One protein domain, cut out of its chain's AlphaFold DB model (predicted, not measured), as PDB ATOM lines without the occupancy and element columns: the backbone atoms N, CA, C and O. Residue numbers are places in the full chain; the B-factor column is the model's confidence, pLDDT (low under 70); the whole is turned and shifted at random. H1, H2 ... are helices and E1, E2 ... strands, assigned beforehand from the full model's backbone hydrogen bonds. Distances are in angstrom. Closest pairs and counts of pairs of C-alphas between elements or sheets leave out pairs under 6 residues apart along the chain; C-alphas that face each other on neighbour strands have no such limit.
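AT A GLANCE: This is residues 264 to 386 of the 993 residues of an uncharacterized protein of Tetradesmus obliquus (UniProt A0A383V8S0). With little regular structure, one curled antiparallel five-stranded sheet, E1 E5 E4 E3 E2, folds back on itself at E4, E1 and E5 facing E3 and E2. Under half of the 123 printed residues are in named elements, mixed in class. It is compact, radius of gyration of the C-alphas 13.6 A, and spans 42 by 34 by 25 A.

HOW THE PARTS SIT: After E1, residues 276 to 284, comes H1, residues 292 to 297, not on the sheet, every O i to N i+4 pair within hydrogen-bond range. E2, residues 305 to 309, and E3, residues 325 to 332, form a hairpin, N 308 to O 329 2.8 A. H2, residues 341 to 344, only grazes the sheet. E4, residues 350 to 353, and E5, residues 377 to 382, form another, N 379 to O 352 2.9 A.

IN THESE COORDINATES: Find C-alpha 276 at (1.348, 74.838, 171.787) and C-alpha 382 at (6.069, 74.209, 172.991).

THE WHOLE: Uncut, the printed part has long links E2-E3 and E4-E5 and low confidence, for instance at residues 356 to 371.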
ATOM      1  N   CYS A 264       2.539  64.683 160.468       93.19
ATOM      2  CA  CYS A 264       1.304  64.902 161.229       93.19
ATOM      3  C   CYS A 264       0.113  65.258 160.315       93.19
ATOM      4  O   CYS A 264       0.323  65.695 159.180       93.19
ATOM      5  N   PRO A 265      -1.142  65.122 160.788       88.88
ATOM      6  CA  PRO A 265      -2.332  65.445 159.994       88.88
ATOM      7  C   PRO A 265      -2.651  66.948 159.877       88.88
ATOM      8  O   PRO A 265      -3.445  67.314 159.016       88.88
ATOM      9  N   THR A 266      -2.057  67.827 160.697       90.44
ATOM     10  CA  THR A 266      -2.277  69.290 160.630       90.44
ATOM     11  C   THR A 266      -0.960  70.061 160.679       90.44
ATOM     12  O   THR A 266       0.025  69.539 161.190       90.44
ATOM     13  N   ASP A 267      -0.948  71.314 160.220       91.25
ATOM     14  CA  ASP A 267       0.222  72.207 160.290       91.25
ATOM     15  C   ASP A 267       0.388  72.875 161.678       91.25
ATOM     16  O   ASP A 267       1.260  73.725 161.877       91.25
ATOM     17  N   THR A 268      -0.477  72.535 162.640       91.62
ATOM     18  CA  THR A 268      -0.508  73.124 163.987       91.62
ATOM     19  C   THR A 268       0.118  72.188 165.008       91.62
ATOM     20  O   THR A 268      -0.067  70.968 164.951       91.62
ATOM     21  N   CYS A 269       0.829  72.751 165.979       93.25
ATOM     22  CA  CYS A 269       1.407  71.980 167.071       93.25
ATOM     23  C   CYS A 269       0.316  71.373 167.968       93.25
ATOM     24  O   CYS A 269       0.437  70.216 168.383       93.25
ATOM     25  N   ALA A 270      -0.757  72.132 168.228       90.44
ATOM     26  CA  ALA A 270      -1.794  71.747 169.183       90.44
ATOM     27  C   ALA A 270      -2.650  70.566 168.695       90.44
ATOM     28  O   ALA A 270      -2.769  69.566 169.405       90.44
ATOM     29  N   LEU A 271      -3.201  70.634 167.475       88.31
ATOM     30  CA  LEU A 271      -4.044  69.555 166.932       88.31
ATOM     31  C   LEU A 271      -3.234  68.293 166.594       88.31
ATOM     32  O   LEU A 271      -3.790  67.201 166.537       88.31
ATOM     33  N   SER A 272      -1.919  68.434 166.404       89.69
ATOM     34  CA  SER A 272      -0.989  67.326 166.155       89.69
ATOM     35  C   SER A 272      -0.350  66.756 167.434       89.69
ATOM     36  O   SER A 272       0.521  65.896 167.354       89.69
ATOM     37  N   GLY A 273      -0.725  67.228 168.630       90.25
ATOM     38  CA  GLY A 273      -0.211  66.679 169.894       90.25
ATOM     39  C   GLY A 273       1.268  66.962 170.187       90.25
ATOM     40  O   GLY A 273       1.879  66.258 170.991       90.25
ATOM     41  N   LEU A 274       1.856  67.980 169.546       90.44
ATOM     42  CA  LEU A 274       3.262  68.381 169.717       90.44
ATOM     43  C   LEU A 274       3.460  69.464 170.798       90.44
ATOM     44  O   LEU A 274       4.598  69.771 171.155       90.44
ATOM     45  N   GLY A 275       2.372  70.048 171.308       92.38
ATOM     46  CA  GLY A 275       2.374  71.164 172.261       92.38
ATOM     47  C   GLY A 275       1.683  72.404 171.697       92.38
ATOM     48  O   GLY A 275       0.966  72.315 170.708       92.38
ATOM     49  N   MET A 276       1.902  73.574 172.295       92.81
ATOM     50  CA  MET A 276       1.348  74.838 171.787       92.81
ATOM     51  C   MET A 276       2.242  75.473 170.716       92.81
ATOM     52  O   MET A 276       3.463  75.511 170.866       92.81
ATOM     53  N   ASP A 277       1.645  76.023 169.659       92.88
ATOM     54  CA  ASP A 277       2.355  76.786 168.627       92.88
ATOM     55  C   ASP A 277       3.017  78.042 169.232       92.88
ATOM     56  O   ASP A 277       2.356  78.899 169.825       92.88
ATOM     57  N   VAL A 278       4.337  78.185 169.082       93.69
ATOM     58  CA  VAL A 278       5.064  79.361 169.580       93.69
ATOM     59  C   VAL A 278       4.861  80.528 168.612       93.69
ATOM     60  O   VAL A 278       5.600  80.689 167.644       93.69
ATOM     61  N   LEU A 279       3.874  81.378 168.909       81.06
ATOM     62  CA  LEU A 279       3.364  82.475 168.060       81.06
ATOM     63  C   LEU A 279       4.398  83.502 167.537       81.06
ATOM     64  O   LEU A 279       4.054  84.328 166.698       81.06
ATOM     65  N   LYS A 280       5.648  83.487 168.021       82.62
ATOM     66  CA  LYS A 280       6.755  84.352 167.555       82.62
ATOM     67  C   LYS A 280       7.900  83.592 166.858       82.62
ATOM     68  O   LYS A 280       8.936  84.183 166.582       82.62
ATOM     69  N   MET A 281       7.731  82.297 166.592       85.06
ATOM     70  CA  MET A 281       8.743  81.399 166.018       85.06
ATOM     71  C   MET A 281       8.216  80.731 164.742       85.06
ATOM     72  O   MET A 281       8.056  79.510 164.689       85.06
ATOM     73  N   ILE A 282       7.940  81.547 163.719       90.06
ATOM     74  CA  ILE A 282       7.835  81.079 162.331       90.06
ATOM     75  C   ILE A 282       9.196  81.330 161.678       90.06
ATOM     76  O   ILE A 282       9.625  82.474 161.513       90.06
ATOM     77  N   CYS A 283       9.884  80.242 161.359       92.38
ATOM     78  CA  CYS A 283      11.275  80.222 160.926       92.38
ATOM     79  C   CYS A 283      11.379  79.614 159.521       92.38
ATOM     80  O   CYS A 283      10.554  78.780 159.155       92.38
ATOM     81  N   TYR A 284      12.388  79.989 158.731       87.25
ATOM     82  CA  TYR A 284      12.473  79.601 157.315       87.25
ATOM     83  C   TYR A 284      13.744  78.803 157.037       87.25
ATOM     84  O   TYR A 284      14.850  79.288 157.260       87.25
ATOM     85  N   GLY A 285      13.590  77.573 156.538       86.25
ATOM     86  CA  GLY A 285      14.722  76.744 156.122       86.25
ATOM     87  C   GLY A 285      15.781  76.560 157.218       86.25
ATOM     88  O   GLY A 285      15.467  76.206 158.363       86.25
ATOM     89  N   VAL A 286      17.038  76.844 156.853       80.94
ATOM     90  CA  VAL A 286      18.173  77.020 157.771       80.94
ATOM     91  C   VAL A 286      18.427  78.525 157.955       80.94
ATOM     92  O   VAL A 286      18.819  79.218 157.023       80.94
ATOM     93  N   ASN A 287      18.214  79.059 159.159       80.69
ATOM     94  CA  ASN A 287      18.154  80.510 159.416       80.69
ATOM     95  C   ASN A 287      19.558  81.132 159.610       80.69
ATOM     96  O   ASN A 287      19.813  81.884 160.555       80.69
ATOM     97  N   VAL A 288      20.498  80.767 158.736       79.25
ATOM     98  CA  VAL A 288      21.917  81.145 158.797       79.25
ATOM     99  C   VAL A 288      22.117  82.492 158.101       79.25
ATOM    100  O   VAL A 288      22.405  82.556 156.909       79.25
ATOM    101  N   THR A 289      21.965  83.594 158.833       67.88
ATOM    102  CA  THR A 289      22.281  84.925 158.291       67.88
ATOM    103  C   THR A 289      23.793  85.178 158.379       67.88
ATOM    104  O   THR A 289      24.356  85.043 159.466       67.88
ATOM    105  N   PRO A 290      24.475  85.590 157.290       53.97
ATOM    106  CA  PRO A 290      25.941  85.695 157.250       53.97
ATOM    107  C   PRO A 290      26.531  86.814 158.127       53.97
ATOM    108  O   PRO A 290      27.747  86.898 158.263       53.97
ATOM    109  N   GLN A 291      25.694  87.663 158.733       59.97
ATOM    110  CA  GLN A 291      26.106  88.637 159.742       59.97
ATOM    111  C   GLN A 291      25.542  88.233 161.119       59.97
ATOM    112  O   GLN A 291      24.336  88.388 161.339       59.97
ATOM    113  N   PRO A 292      26.374  87.734 162.059       55.91
ATOM    114  CA  PRO A 292      25.907  87.319 163.386       55.91
ATOM    115  C   PRO A 292      25.464  88.509 164.253       55.91
ATOM    116  O   PRO A 292      24.527  88.388 165.038       55.91
ATOM    117  N   LEU A 293      26.078  89.685 164.064       52.88
ATOM    118  CA  LEU A 293      25.717  90.910 164.789       52.88
ATOM    119  C   LEU A 293      24.280  91.364 164.494       52.88
ATOM    120  O   LEU A 293      23.554  91.699 165.427       52.88
ATOM    121  N   LEU A 294      23.831  91.326 163.234       50.28
ATOM    122  CA  LEU A 294      22.452  91.699 162.893       50.28
ATOM    123  C   LEU A 294      21.434  90.662 163.388       50.28
ATOM    124  O   LEU A 294      20.401  91.041 163.934       50.28
ATOM    125  N   GLY A 295      21.732  89.364 163.251       54.81
ATOM    126  CA  GLY A 295      20.814  88.292 163.649       54.81
ATOM    127  C   GLY A 295      20.442  88.321 165.135       54.81
ATOM    128  O   GLY A 295      19.267  88.184 165.478       54.81
ATOM    129  N   ALA A 296      21.423  88.568 166.009       53.28
ATOM    130  CA  ALA A 296      21.186  88.731 167.442       53.28
ATOM    131  C   ALA A 296      20.547  90.092 167.791       53.28
ATOM    132  O   ALA A 296      19.581  90.134 168.551       53.28
ATOM    133  N   THR A 297      21.048  91.198 167.224       54.97
ATOM    134  CA  THR A 297      20.661  92.563 167.648       54.97
ATOM    135  C   THR A 297      19.264  92.979 167.175       54.97
ATOM    136  O   THR A 297      18.590  93.732 167.868       54.97
ATOM    137  N   ILE A 298      18.781  92.460 166.038       61.25
ATOM    138  CA  ILE A 298      17.412  92.726 165.541       61.25
ATOM    139  C   ILE A 298      16.371  91.822 166.257       61.25
ATOM    140  O   ILE A 298      15.177  91.884 165.980       61.25
ATOM    141  N   GLY A 299      16.794  90.971 167.204       73.88
ATOM    142  CA  GLY A 299      15.886  90.140 168.005       73.88
ATOM    143  C   GLY A 299      15.219  88.998 167.232       73.88
ATOM    144  O   GLY A 299      14.146  88.527 167.624       73.88
ATOM    145  N   TYR A 300      15.809  88.543 166.117       85.56
ATOM    146  CA  TYR A 300      15.213  87.480 165.308       85.56
ATOM    147  C   TYR A 300      15.385  86.118 165.987       85.56
ATOM    148  O   TYR A 300      16.426  85.469 165.888       85.56
ATOM    149  N   ALA A 301      14.332  85.667 166.672       90.62
ATOM    150  CA  ALA A 301      14.365  84.485 167.532       90.62
ATOM    151  C   ALA A 301      14.759  83.172 166.824       90.62
ATOM    152  O   ALA A 301      15.246  82.253 167.482       90.62
ATOM    153  N   CYS A 302      14.617  83.097 165.498       93.12
ATOM    154  CA  CYS A 302      15.034  81.949 164.693       93.12
ATOM    155  C   CYS A 302      16.524  81.953 164.291       93.12
ATOM    156  O   CYS A 302      16.967  80.981 163.684       93.12
ATOM    157  N   HIS A 303      17.298  83.017 164.556       91.25
ATOM    158  CA  HIS A 303      18.679  83.156 164.070       91.25
ATOM    159  C   HIS A 303      19.548  81.929 164.399       91.25
ATOM    160  O   HIS A 303      19.590  81.472 165.542       91.25
ATOM    161  N   ASN A 304      20.240  81.402 163.380       91.62
ATOM    162  CA  ASN A 304      21.095  80.209 163.432       91.62
ATOM    163  C   ASN A 304      20.390  78.883 163.808       91.62
ATOM    164  O   ASN A 304      21.072  77.882 164.050       91.62
ATOM    165  N   LEU A 305      19.051  78.826 163.782       94.44
ATOM    166  CA  LEU A 305      18.272  77.595 163.966       94.44
ATOM    167  C   LEU A 305      17.831  76.939 162.649       94.44
ATOM    168  O   LEU A 305      17.649  77.592 161.618       94.44
ATOM    169  N   ALA A 306      17.555  75.639 162.719       94.94
ATOM    170  CA  ALA A 306      16.862  74.872 161.688       94.94
ATOM    171  C   ALA A 306      15.948  73.811 162.313       94.94
ATOM    172  O   ALA A 306      16.262  73.268 163.372       94.94
ATOM    173  N   CYS A 307      14.868  73.443 161.622       96.38
ATOM    174  CA  CYS A 307      14.104  72.245 161.954       96.38
ATOM    175  C   CYS A 307      14.719  71.037 161.231       96.38
ATOM    176  O   CYS A 307      14.606  70.920 160.010       96.38
ATOM    177  N   LYS A 308      15.406  70.158 161.968       95.56
ATOM    178  CA  LYS A 308      15.973  68.902 161.452       95.56
ATOM    179  C   LYS A 308      14.877  67.844 161.403       95.56
ATOM    180  O   LYS A 308      14.362  67.472 162.451       95.56
ATOM    181  N   LEU A 309      14.537  67.372 160.208       94.50
ATOM    182  CA  LEU A 309      13.405  66.476 159.967       94.50
ATOM    183  C   LEU A 309      13.588  65.119 160.661       94.50
ATOM    184  O   LEU A 309      14.665  64.526 160.592       94.50
ATOM    185  N   ASP A 310      12.515  64.604 161.271       93.62
ATOM    186  CA  ASP A 310      12.504  63.271 161.899       93.62
ATOM    187  C   ASP A 310      12.648  62.160 160.845       93.62
ATOM    188  O   ASP A 310      13.240  61.111 161.102       93.62
ATOM    189  N   ARG A 311      12.145  62.409 159.628       91.44
ATOM    190  CA  ARG A 311      12.326  61.559 158.450       91.44
ATOM    191  C   ARG A 311      13.079  62.317 157.362       91.44
ATOM    192  O   ARG A 311      12.583  63.312 156.834       91.44
ATOM    193  N   GLN A 312      14.245  61.802 156.970       89.62
ATOM    194  CA  GLN A 312      14.991  62.358 155.840       89.62
ATOM    195  C   GLN A 312      14.167  62.301 154.547       89.62
ATOM    196  O   GLN A 312      13.514  61.298 154.258       89.62
ATOM    197  N   ASN A 313      14.232  63.376 153.760       85.50
ATOM    198  CA  ASN A 313      13.445  63.575 152.539       85.50
ATOM    199  C   ASN A 313      11.924  63.492 152.769       85.50
ATOM    200  O   ASN A 313      11.177  63.117 151.866       85.50
ATOM    201  N   CYS A 314      11.448  63.855 153.965       89.81
ATOM    202  CA  CYS A 314      10.031  64.134 154.154       89.81
ATOM    203  C   CYS A 314       9.610  65.306 153.253       89.81
ATOM    204  O   CYS A 314      10.246  66.360 153.258       89.81
ATOM    205  N   THR A 315       8.537  65.116 152.485       84.88
ATOM    206  CA  THR A 315       7.960  66.140 151.610       84.88
ATOM    207  C   THR A 315       6.460  66.280 151.872       84.88
ATOM    208  O   THR A 315       5.695  65.321 151.729       84.88
ATOM    209  N   SER A 316       6.007  67.474 152.256       76.19
ATOM    210  CA  SER A 316       4.578  67.772 152.428       76.19
ATOM    211  C   SER A 316       3.955  68.121 151.073       76.19
ATOM    212  O   SER A 316       3.721  69.279 150.735       76.19
ATOM    213  N   VAL A 317       3.739  67.085 150.261       55.88
ATOM    214  CA  VAL A 317       3.015  67.152 148.986       55.88
ATOM    215  C   VAL A 317       2.054  65.977 148.881       55.88
ATOM    216  O   VAL A 317       2.429  64.859 148.538       55.88
ATOM    217  N   GLY A 318       0.787  66.261 149.155       51.88
ATOM    218  CA  GLY A 318      -0.327  65.615 148.478       51.88
ATOM    219  C   GLY A 318      -1.043  66.712 147.701       51.88
ATOM    220  O   GLY A 318      -1.377  67.735 148.294       51.88
ATOM    221  N   LEU A 319      -1.284  66.518 146.400       41.22
ATOM    222  CA  LEU A 319      -1.875  67.534 145.508       41.22
ATOM    223  C   LEU A 319      -3.308  67.961 145.919       41.22
ATOM    224  O   LEU A 319      -3.858  68.909 145.376       41.22
ATOM    225  N   LEU A 320      -3.891  67.256 146.896       52.28
ATOM    226  CA  LEU A 320      -5.226  67.451 147.467       52.28
ATOM    227  C   LEU A 320      -5.185  67.573 149.010       52.28
ATOM    228  O   LEU A 320      -6.129  67.190 149.691       52.28
ATOM    229  N   GLY A 321      -4.059  68.000 149.597       54.97
ATOM    230  CA  GLY A 321      -3.888  68.156 151.055       54.97
ATOM    231  C   GLY A 321      -3.655  66.857 151.846       54.97
ATOM    232  O   GLY A 321      -3.083  66.895 152.931       54.97
ATOM    233  N   LEU A 322      -3.975  65.691 151.276       62.00
ATOM    234  CA  LEU A 322      -3.853  64.351 151.890       62.00
ATOM    235  C   LEU A 322      -2.408  63.887 152.212       62.00
ATOM    236  O   LEU A 322      -2.184  62.723 152.530       62.00
ATOM    237  N   GLY A 323      -1.404  64.759 152.077       70.06
ATOM    238  CA  GLY A 323       0.013  64.393 152.144       70.06
ATOM    239  C   GLY A 323       0.619  64.327 153.548       70.06
ATOM    240  O   GLY A 323       1.669  63.701 153.695       70.06
ATOM    241  N   GLY A 324       0.006  64.969 154.546       87.00
ATOM    242  CA  GLY A 324       0.569  65.147 155.892       87.00
ATOM    243  C   GLY A 324       1.760  66.120 155.951       87.00
ATOM    244  O   GLY A 324       2.531  66.248 154.997       87.00
ATOM    245  N   TYR A 325       1.907  66.783 157.097       93.12
ATOM    246  CA  TYR A 325       2.864  67.860 157.358       93.12
ATOM    247  C   TYR A 325       4.125  67.328 158.024       93.12
ATOM    248  O   TYR A 325       4.044  66.680 159.067       93.12
ATOM    249  N   CYS A 326       5.285  67.593 157.434       94.81
ATOM    250  CA  CYS A 326       6.562  67.098 157.936       94.81
ATOM    251  C   CYS A 326       6.919  67.647 159.328       94.81
ATOM    252  O   CYS A 326       6.719  68.830 159.609       94.81
ATOM    253  N   THR A 327       7.496  66.790 160.175       95.38
ATOM    254  CA  THR A 327       8.008  67.149 161.508       95.38
ATOM    255  C   THR A 327       9.516  67.001 161.626       95.38
ATOM    256  O   THR A 327      10.178  66.308 160.845       95.38
ATOM    257  N   GLY A 328      10.056  67.650 162.649       95.94
ATOM    258  CA  GLY A 328      11.435  67.513 163.065       95.94
ATOM    259  C   GLY A 328      11.677  68.051 164.469       95.94
ATOM    260  O   GLY A 328      10.749  68.300 165.241       95.94
ATOM    261  N   LYS A 329      12.954  68.287 164.773       96.50
ATOM    262  CA  LYS A 329      13.411  68.927 166.010       96.50
ATOM    263  C   LYS A 329      14.266  70.146 165.718       96.50
ATOM    264  O   LYS A 329      15.068  70.150 164.783       96.50
ATOM    265  N   ILE A 330      14.109  71.173 166.541       96.00
ATOM    266  CA  ILE A 330      14.865  72.418 166.430       96.00
ATOM    267  C   ILE A 330      16.312  72.150 166.837       96.00
ATOM    268  O   ILE A 330      16.580  71.654 167.932       96.00
ATOM    269  N   VAL A 331      17.253  72.492 165.964       95.62
ATOM    270  CA  VAL A 331      18.691  72.367 166.217       95.62
ATOM    271  C   VAL A 331      19.421  73.653 165.853       95.62
ATOM    272  O   VAL A 331      18.997  74.402 164.970       95.62
ATOM    273  N   ALA A 332      20.544  73.886 166.525       94.81
ATOM    274  CA  ALA A 332      21.489  74.923 166.154       94.81
ATOM    275  C   ALA A 332      22.283  74.476 164.916       94.81
ATOM    276  O   ALA A 332      22.730  73.331 164.851       94.81
ATOM    277  N   ILE A 333      22.472  75.376 163.951       91.62
ATOM    278  CA  ILE A 333      23.388  75.170 162.816       91.62
ATOM    279  C   ILE A 333      24.797  75.704 163.130       91.62
ATOM    280  O   ILE A 333      25.776  75.216 162.574       91.62
ATOM    281  N   ASN A 334      24.899  76.661 164.057       88.81
ATOM    282  CA  ASN A 334      26.148  77.223 164.578       88.81
ATOM    283  C   ASN A 334      26.255  76.994 166.101       88.81
ATOM    284  O   ASN A 334      25.383  76.369 166.705       88.81
ATOM    285  N   ALA A 335      27.325  77.478 166.739       88.50
ATOM    286  CA  ALA A 335      27.516  77.343 168.185       88.50
ATOM    287  C   ALA A 335      26.337  77.938 168.981       88.50
ATOM    288  O   ALA A 335      25.829  79.005 168.635       88.50
ATOM    289  N   ALA A 336      25.934  77.287 170.079       86.56
ATOM    290  CA  ALA A 336      24.756  77.686 170.862       86.56
ATOM    291  C   ALA A 336      24.841  79.113 171.447       86.56
ATOM    292  O   ALA A 336      23.812  79.737 171.683       86.56
ATOM    293  N   SER A 337      26.053  79.650 171.619       85.31
ATOM    294  CA  SER A 337      26.330  81.039 172.014       85.31
ATOM    295  C   SER A 337      26.032  82.088 170.930       85.31
ATOM    296  O   SER A 337      26.042  83.278 171.221       85.31
ATOM    297  N   THR A 338      25.765  81.670 169.687       86.31
ATOM    298  CA  THR A 338      25.402  82.541 168.549       86.31
ATOM    299  C   THR A 338      23.903  82.499 168.221       86.31
ATOM    300  O   THR A 338      23.487  82.869 167.121       86.31
ATOM    301  N   LEU A 339      23.089  82.006 169.157       88.69
ATOM    302  CA  LEU A 339      21.634  81.933 169.043       88.69
ATOM    303  C   LEU A 339      20.977  83.103 169.775       88.69
ATOM    304  O   LEU A 339      21.473  83.576 170.796       88.69
ATOM    305  N   HIS A 340      19.800  83.517 169.310       92.56
ATOM    306  CA  HIS A 340      18.934  84.381 170.108       92.56
ATOM    307  C   HIS A 340      18.418  83.601 171.342       92.56
ATOM    308  O   HIS A 340      17.992  82.455 171.164       92.56
ATOM    309  N   PRO A 341      18.369  84.170 172.566       92.25
ATOM    310  CA  PRO A 341      18.026  83.418 173.784       92.25
ATOM    311  C   PRO A 341      16.687  82.666 173.717       92.25
ATOM    312  O   PRO A 341      16.596  81.511 174.129       92.25
ATOM    313  N   THR A 342      15.654  83.272 173.118       91.94
ATOM    314  CA  THR A 342      14.349  82.617 172.887       91.94
ATOM    315  C   THR A 342      14.455  81.386 171.981       91.94
ATOM    316  O   THR A 342      13.734  80.416 172.183       91.94
ATOM    317  N   GLY A 343      15.354  81.413 170.995       92.62
ATOM    318  CA  GLY A 343      15.616  80.286 170.104       92.62
ATOM    319  C   GLY A 343      16.480  79.208 170.762       92.62
ATOM    320  O   GLY A 343      16.206  78.019 170.613       92.62
ATOM    321  N   GLN A 344      17.474  79.615 171.555       94.81
ATOM    322  CA  GLN A 344      18.312  78.714 172.351       94.81
ATOM    323  C   GLN A 344      17.481  77.893 173.350       94.81
ATOM    324  O   GLN A 344      17.689  76.688 173.480       94.81
ATOM    325  N   ALA A 345      16.495  78.519 173.999       94.00
ATOM    326  CA  ALA A 345      15.561  77.858 174.916       94.00
ATOM    327  C   ALA A 345      14.652  76.806 174.244       94.00
ATOM    328  O   ALA A 345      14.038  76.000 174.943       94.00
ATOM    329  N   LEU A 346      14.572  76.805 172.907       94.69
ATOM    330  CA  LEU A 346      13.761  75.888 172.102       94.69
ATOM    331  C   LEU A 346      14.595  74.797 171.405       94.69
ATOM    332  O   LEU A 346      14.052  74.012 170.630       94.69
ATOM    333  N   LEU A 347      15.900  74.686 171.679       95.12
ATOM    334  CA  LEU A 347      16.717  73.585 171.160       95.12
ATOM    335  C   LEU A 347      16.181  72.220 171.624       95.12
ATOM    336  O   LEU A 347      15.890  72.008 172.798       95.12
ATOM    337  N   GLY A 348      16.060  71.282 170.685       94.81
ATOM    338  CA  GLY A 348      15.514  69.942 170.910       94.81
ATOM    339  C   GLY A 348      13.983  69.853 170.940       94.81
ATOM    340  O   GLY A 348      13.463  68.735 170.910       94.81
ATOM    341  N   TYR A 349      13.260  70.979 170.954       95.44
ATOM    342  CA  TYR A 349      11.794  70.987 170.888       95.44
ATOM    343  C   TYR A 349      11.304  70.512 169.509       95.44
ATOM    344  O   TYR A 349      12.010  70.697 168.510       95.44
ATOM    345  N   PRO A 350      10.098  69.917 169.428       95.81
ATOM    346  CA  PRO A 350       9.482  69.580 168.153       95.81
ATOM    347  C   PRO A 350       9.195  70.827 167.300       95.81
ATOM    348  O   PRO A 350       8.931  71.920 167.807       95.81
ATOM    349  N   CYS A 351       9.227  70.645 165.985       96.50
ATOM    350  CA  CYS A 351       8.868  71.646 164.987       96.50
ATOM    351  C   CYS A 351       8.147  70.994 163.803       96.50
ATOM    352  O   CYS A 351       8.346  69.813 163.513       96.50
ATOM    353  N   ILE A 352       7.294  71.769 163.136       95.44
ATOM    354  CA  ILE A 352       6.372  71.288 162.097       95.44
ATOM    355  C   ILE A 352       6.332  72.249 160.907       95.44
ATOM    356  O   ILE A 352       6.499  73.457 161.087       95.44
ATOM    357  N   GLU A 353       6.144  71.722 159.695       93.94
ATOM    358  CA  GLU A 353       5.938  72.539 158.493       93.94
ATOM    359  C   GLU A 353       4.697  73.430 158.646       93.94
ATOM    360  O   GLU A 353       3.655  72.969 159.107       93.94
ATOM    361  N   HIS A 354       4.799  74.694 158.234       90.06
ATOM    362  CA  HIS A 354       3.665  75.612 158.174       90.06
ATOM    363  C   HIS A 354       3.126  75.708 156.744       90.06
ATOM    364  O   HIS A 354       3.891  75.968 155.815       90.06
ATOM    365  N   THR A 355       1.805  75.603 156.577       77.81
ATOM    366  CA  THR A 355       1.124  76.072 155.360       77.81
ATOM    367  C   THR A 355       0.274  77.294 155.662       77.81
ATOM    368  O   THR A 355      -0.795  77.189 156.260       77.81
ATOM    369  N   GLY A 356       0.737  78.448 155.198       67.44
ATOM    370  CA  GLY A 356      -0.041  79.677 155.081       67.44
ATOM    371  C   GLY A 356       0.211  80.320 153.713       67.44
ATOM    372  O   GLY A 356       1.086  79.855 152.984       67.44
ATOM    373  N   PRO A 357      -0.495  81.407 153.358       46.69
ATOM    374  CA  PRO A 357      -0.284  82.137 152.101       46.69
ATOM    375  C   PRO A 357       1.043  82.922 152.056       46.69
ATOM    376  O   PRO A 357       1.293  83.668 151.111       46.69
ATOM    377  N   VAL A 358       1.909  82.770 153.065       46.28
ATOM    378  CA  VAL A 358       3.267  83.309 153.029       46.28
ATOM    379  C   VAL A 358       4.068  82.496 152.016       46.28
ATOM    380  O   VAL A 358       4.398  81.345 152.281       46.28
ATOM    381  N   LEU A 359       4.320  83.128 150.865       40.50
ATOM    382  CA  LEU A 359       5.174  82.724 149.741       40.50
ATOM    383  C   LEU A 359       6.061  81.489 149.996       40.50
ATOM    384  O   LEU A 359       6.852  81.486 150.942       40.50
ATOM    385  N   ASP A 360       6.037  80.518 149.070       43.44
ATOM    386  CA  ASP A 360       7.027  79.427 148.954       43.44
ATOM    387  C   ASP A 360       8.422  80.005 148.603       43.44
ATOM    388  O   ASP A 360       8.952  79.874 147.496       43.44
ATOM    389  N   LEU A 361       9.020  80.706 149.569       43.25
ATOM    390  CA  LEU A 361      10.370  81.240 149.517       43.25
ATOM    391  C   LEU A 361      11.333  80.054 149.491       43.25
ATOM    392  O   LEU A 361      11.524  79.368 150.496       43.25
ATOM    393  N   LEU A 362      11.911  79.814 148.312       45.16
ATOM    394  CA  LEU A 362      12.855  78.728 148.060       45.16
ATOM    395  C   LEU A 362      13.943  78.674 149.149       45.16
ATOM    396  O   LEU A 362      14.435  79.729 149.558       45.16
ATOM    397  N   PRO A 363      14.345  77.467 149.600       44.16
ATOM    398  CA  PRO A 363      15.211  77.284 150.761       44.16
ATOM    399  C   PRO A 363      16.492  78.109 150.653       44.16
ATOM    400  O   PRO A 363      17.376  77.829 149.838       44.16
ATOM    401  N   VAL A 364      16.591  79.121 151.512       41.50
ATOM    402  CA  VAL A 364      17.749  80.005 151.585       41.50
ATOM    403  C   VAL A 364      18.943  79.202 152.116       41.50
ATOM    404  O   VAL A 364      18.920  78.703 153.238       41.50
ATOM    405  N   ILE A 365      19.991  79.125 151.288       43.81
ATOM    406  CA  ILE A 365      21.300  78.483 151.518       43.81
ATOM    407  C   ILE A 365      21.322  76.944 151.384       43.81
ATOM    408  O   ILE A 365      20.555  76.185 151.972       43.81
ATOM    409  N   SER A 366      22.318  76.474 150.628       45.34
ATOM    410  CA  SER A 366      22.579  75.079 150.240       45.34
ATOM    411  C   SER A 366      23.148  74.174 151.346       45.34
ATOM    412  O   SER A 366      23.549  73.045 151.064       45.34
ATOM    413  N   ASN A 367      23.149  74.618 152.607       43.47
ATOM    414  CA  ASN A 367      23.648  73.835 153.748       43.47
ATOM    415  C   ASN A 367      22.647  72.767 154.230       43.47
ATOM    416  O   ASN A 367      22.943  71.986 155.136       43.47
ATOM    417  N   THR A 368      21.477  72.680 153.594       48.06
ATOM    418  CA  THR A 368      20.609  71.513 153.713       48.06
ATOM    419  C   THR A 368      21.243  70.316 152.995       48.06
ATOM    420  O   THR A 368      21.067  70.106 151.794       48.06
ATOM    421  N   GLN A 369      21.959  69.468 153.749       51.59
ATOM    422  CA  GLN A 369      22.175  68.077 153.327       51.59
ATOM    423  C   GLN A 369      20.798  67.512 152.951       51.59
ATOM    424  O   GLN A 369      19.874  67.580 153.767       51.59
ATOM    425  N   LYS A 370      20.630  67.095 151.688       58.88
ATOM    426  CA  LYS A 370      19.308  67.045 151.039       58.88
ATOM    427  C   LYS A 370      18.289  66.266 151.874       58.88
ATOM    428  O   LYS A 370      18.499  65.100 152.192       58.88
ATOM    429  N   GLY A 371      17.207  66.948 152.247       68.56
ATOM    430  CA  GLY A 371      16.119  66.372 153.030       68.56
ATOM    431  C   GLY A 371      16.410  66.117 154.514       68.56
ATOM    432  O   GLY A 371      15.557  65.527 155.162       68.56
ATOM    433  N   MET A 372      17.550  66.533 155.086       85.75
ATOM    434  CA  MET A 372      17.773  66.462 156.545       85.75
ATOM    435  C   MET A 372      17.065  67.566 157.336       85.75
ATOM    436  O   MET A 372      16.849  67.410 158.535       85.75
ATOM    437  N   TYR A 373      16.737  68.688 156.698       91.25
ATOM    438  CA  TYR A 373      16.113  69.843 157.338       91.25
ATOM    439  C   TYR A 373      14.913  70.309 156.520       91.25
ATOM    440  O   TYR A 373      14.882  70.123 155.300       91.25
ATOM    441  N   MET A 374      13.952  70.932 157.197       89.31
ATOM    442  CA  MET A 374      12.790  71.556 156.577       89.31
ATOM    443  C   MET A 374      13.247  72.599 155.550       89.31
ATOM    444  O   MET A 374      14.068  73.455 155.872       89.31
ATOM    445  N   SER A 375      12.726  72.547 154.324       81.31
ATOM    446  CA  SER A 375      13.071  73.502 153.258       81.31
ATOM    447  C   SER A 375      12.152  74.727 153.190       81.31
ATOM    448  O   SER A 375      12.463  75.672 152.474       81.31
ATOM    449  N   LYS A 376      11.023  74.693 153.903       85.81
ATOM    450  CA  LYS A 376       9.960  75.709 153.916       85.81
ATOM    451  C   LYS A 376       9.915  76.464 155.254       85.81
ATOM    452  O   LYS A 376      10.799  76.299 156.101       85.81
ATOM    453  N   ALA A 377       8.870  77.270 155.446       90.06
ATOM    454  CA  ALA A 377       8.459  77.786 156.745       90.06
ATOM    455  C   ALA A 377       8.136  76.650 157.738       90.06
ATOM    456  O   ALA A 377       7.503  75.652 157.381       90.06
ATOM    457  N   TRP A 378       8.534  76.817 158.997       94.56
ATOM    458  CA  TRP A 378       8.226  75.902 160.094       94.56
ATOM    459  C   TRP A 378       7.940  76.640 161.404       94.56
ATOM    460  O   TRP A 378       8.485  77.716 161.657       94.56
ATOM    461  N   LYS A 379       7.087  76.043 162.243       95.44
ATOM    462  CA  LYS A 379       6.739  76.529 163.588       95.44
ATOM    463  C   LYS A 379       7.517  75.764 164.654       95.44
ATOM    464  O   LYS A 379       7.782  74.572 164.491       95.44
ATOM    465  N   ALA A 380       7.824  76.424 165.768       95.69
ATOM    466  CA  ALA A 380       8.263  75.759 166.995       95.69
ATOM    467  C   ALA A 380       7.062  75.319 167.853       95.69
ATOM    468  O   ALA A 380       6.127  76.098 168.049       95.69
ATOM    469  N   CYS A 381       7.113  74.103 168.402       95.44
ATOM    470  CA  CYS A 381       6.043  73.515 169.210       95.44
ATOM    471  C   CYS A 381       6.448  73.408 170.688       95.44
ATOM    472  O   CYS A 381       7.294  72.595 171.061       95.44
ATOM    473  N   ASN A 382       5.828  74.216 171.551       93.94
ATOM    474  CA  ASN A 382       6.069  74.209 172.991       93.94
ATOM    475  C   ASN A 382       5.245  73.122 173.695       93.94
ATOM    476  O   ASN A 382       4.154  73.363 174.210       93.94
ATOM    477  N   CYS A 383       5.817  71.924 173.745       88.56
ATOM    478  CA  CYS A 383       5.355  70.789 174.542       88.56
ATOM    479  C   CYS A 383       5.231  71.078 176.054       88.56
ATOM    480  O   CYS A 383       4.354  70.519 176.711       88.56
ATOM    481  N   ASN A 384       6.057  71.974 176.606       86.19
ATOM    482  CA  ASN A 384       6.081  72.295 178.038       86.19
ATOM    483  C   ASN A 384       5.000  73.305 178.467       86.19
ATOM    484  O   ASN A 384       4.772  73.476 179.661       86.19
ATOM    485  N   ALA A 385       4.285  73.931 177.525       79.50
ATOM    486  CA  ALA A 385       3.093  74.735 177.824       79.50
ATOM    487  C   ALA A 385       1.893  73.889 178.305       79.50
ATOM    488  O   ALA A 385       0.877  74.439 178.728       79.50
ATOM    489  N   GLY A 386       2.001  72.558 178.204       68.00
ATOM    490  CA  GLY A 386       0.867  71.643 178.233       68.00
ATOM    491  C   GLY A 386       0.072  71.686 176.925       68.00
ATOM    492  O   GLY A 386       0.176  72.624 176.132       68.00
TER     493      GLY A 386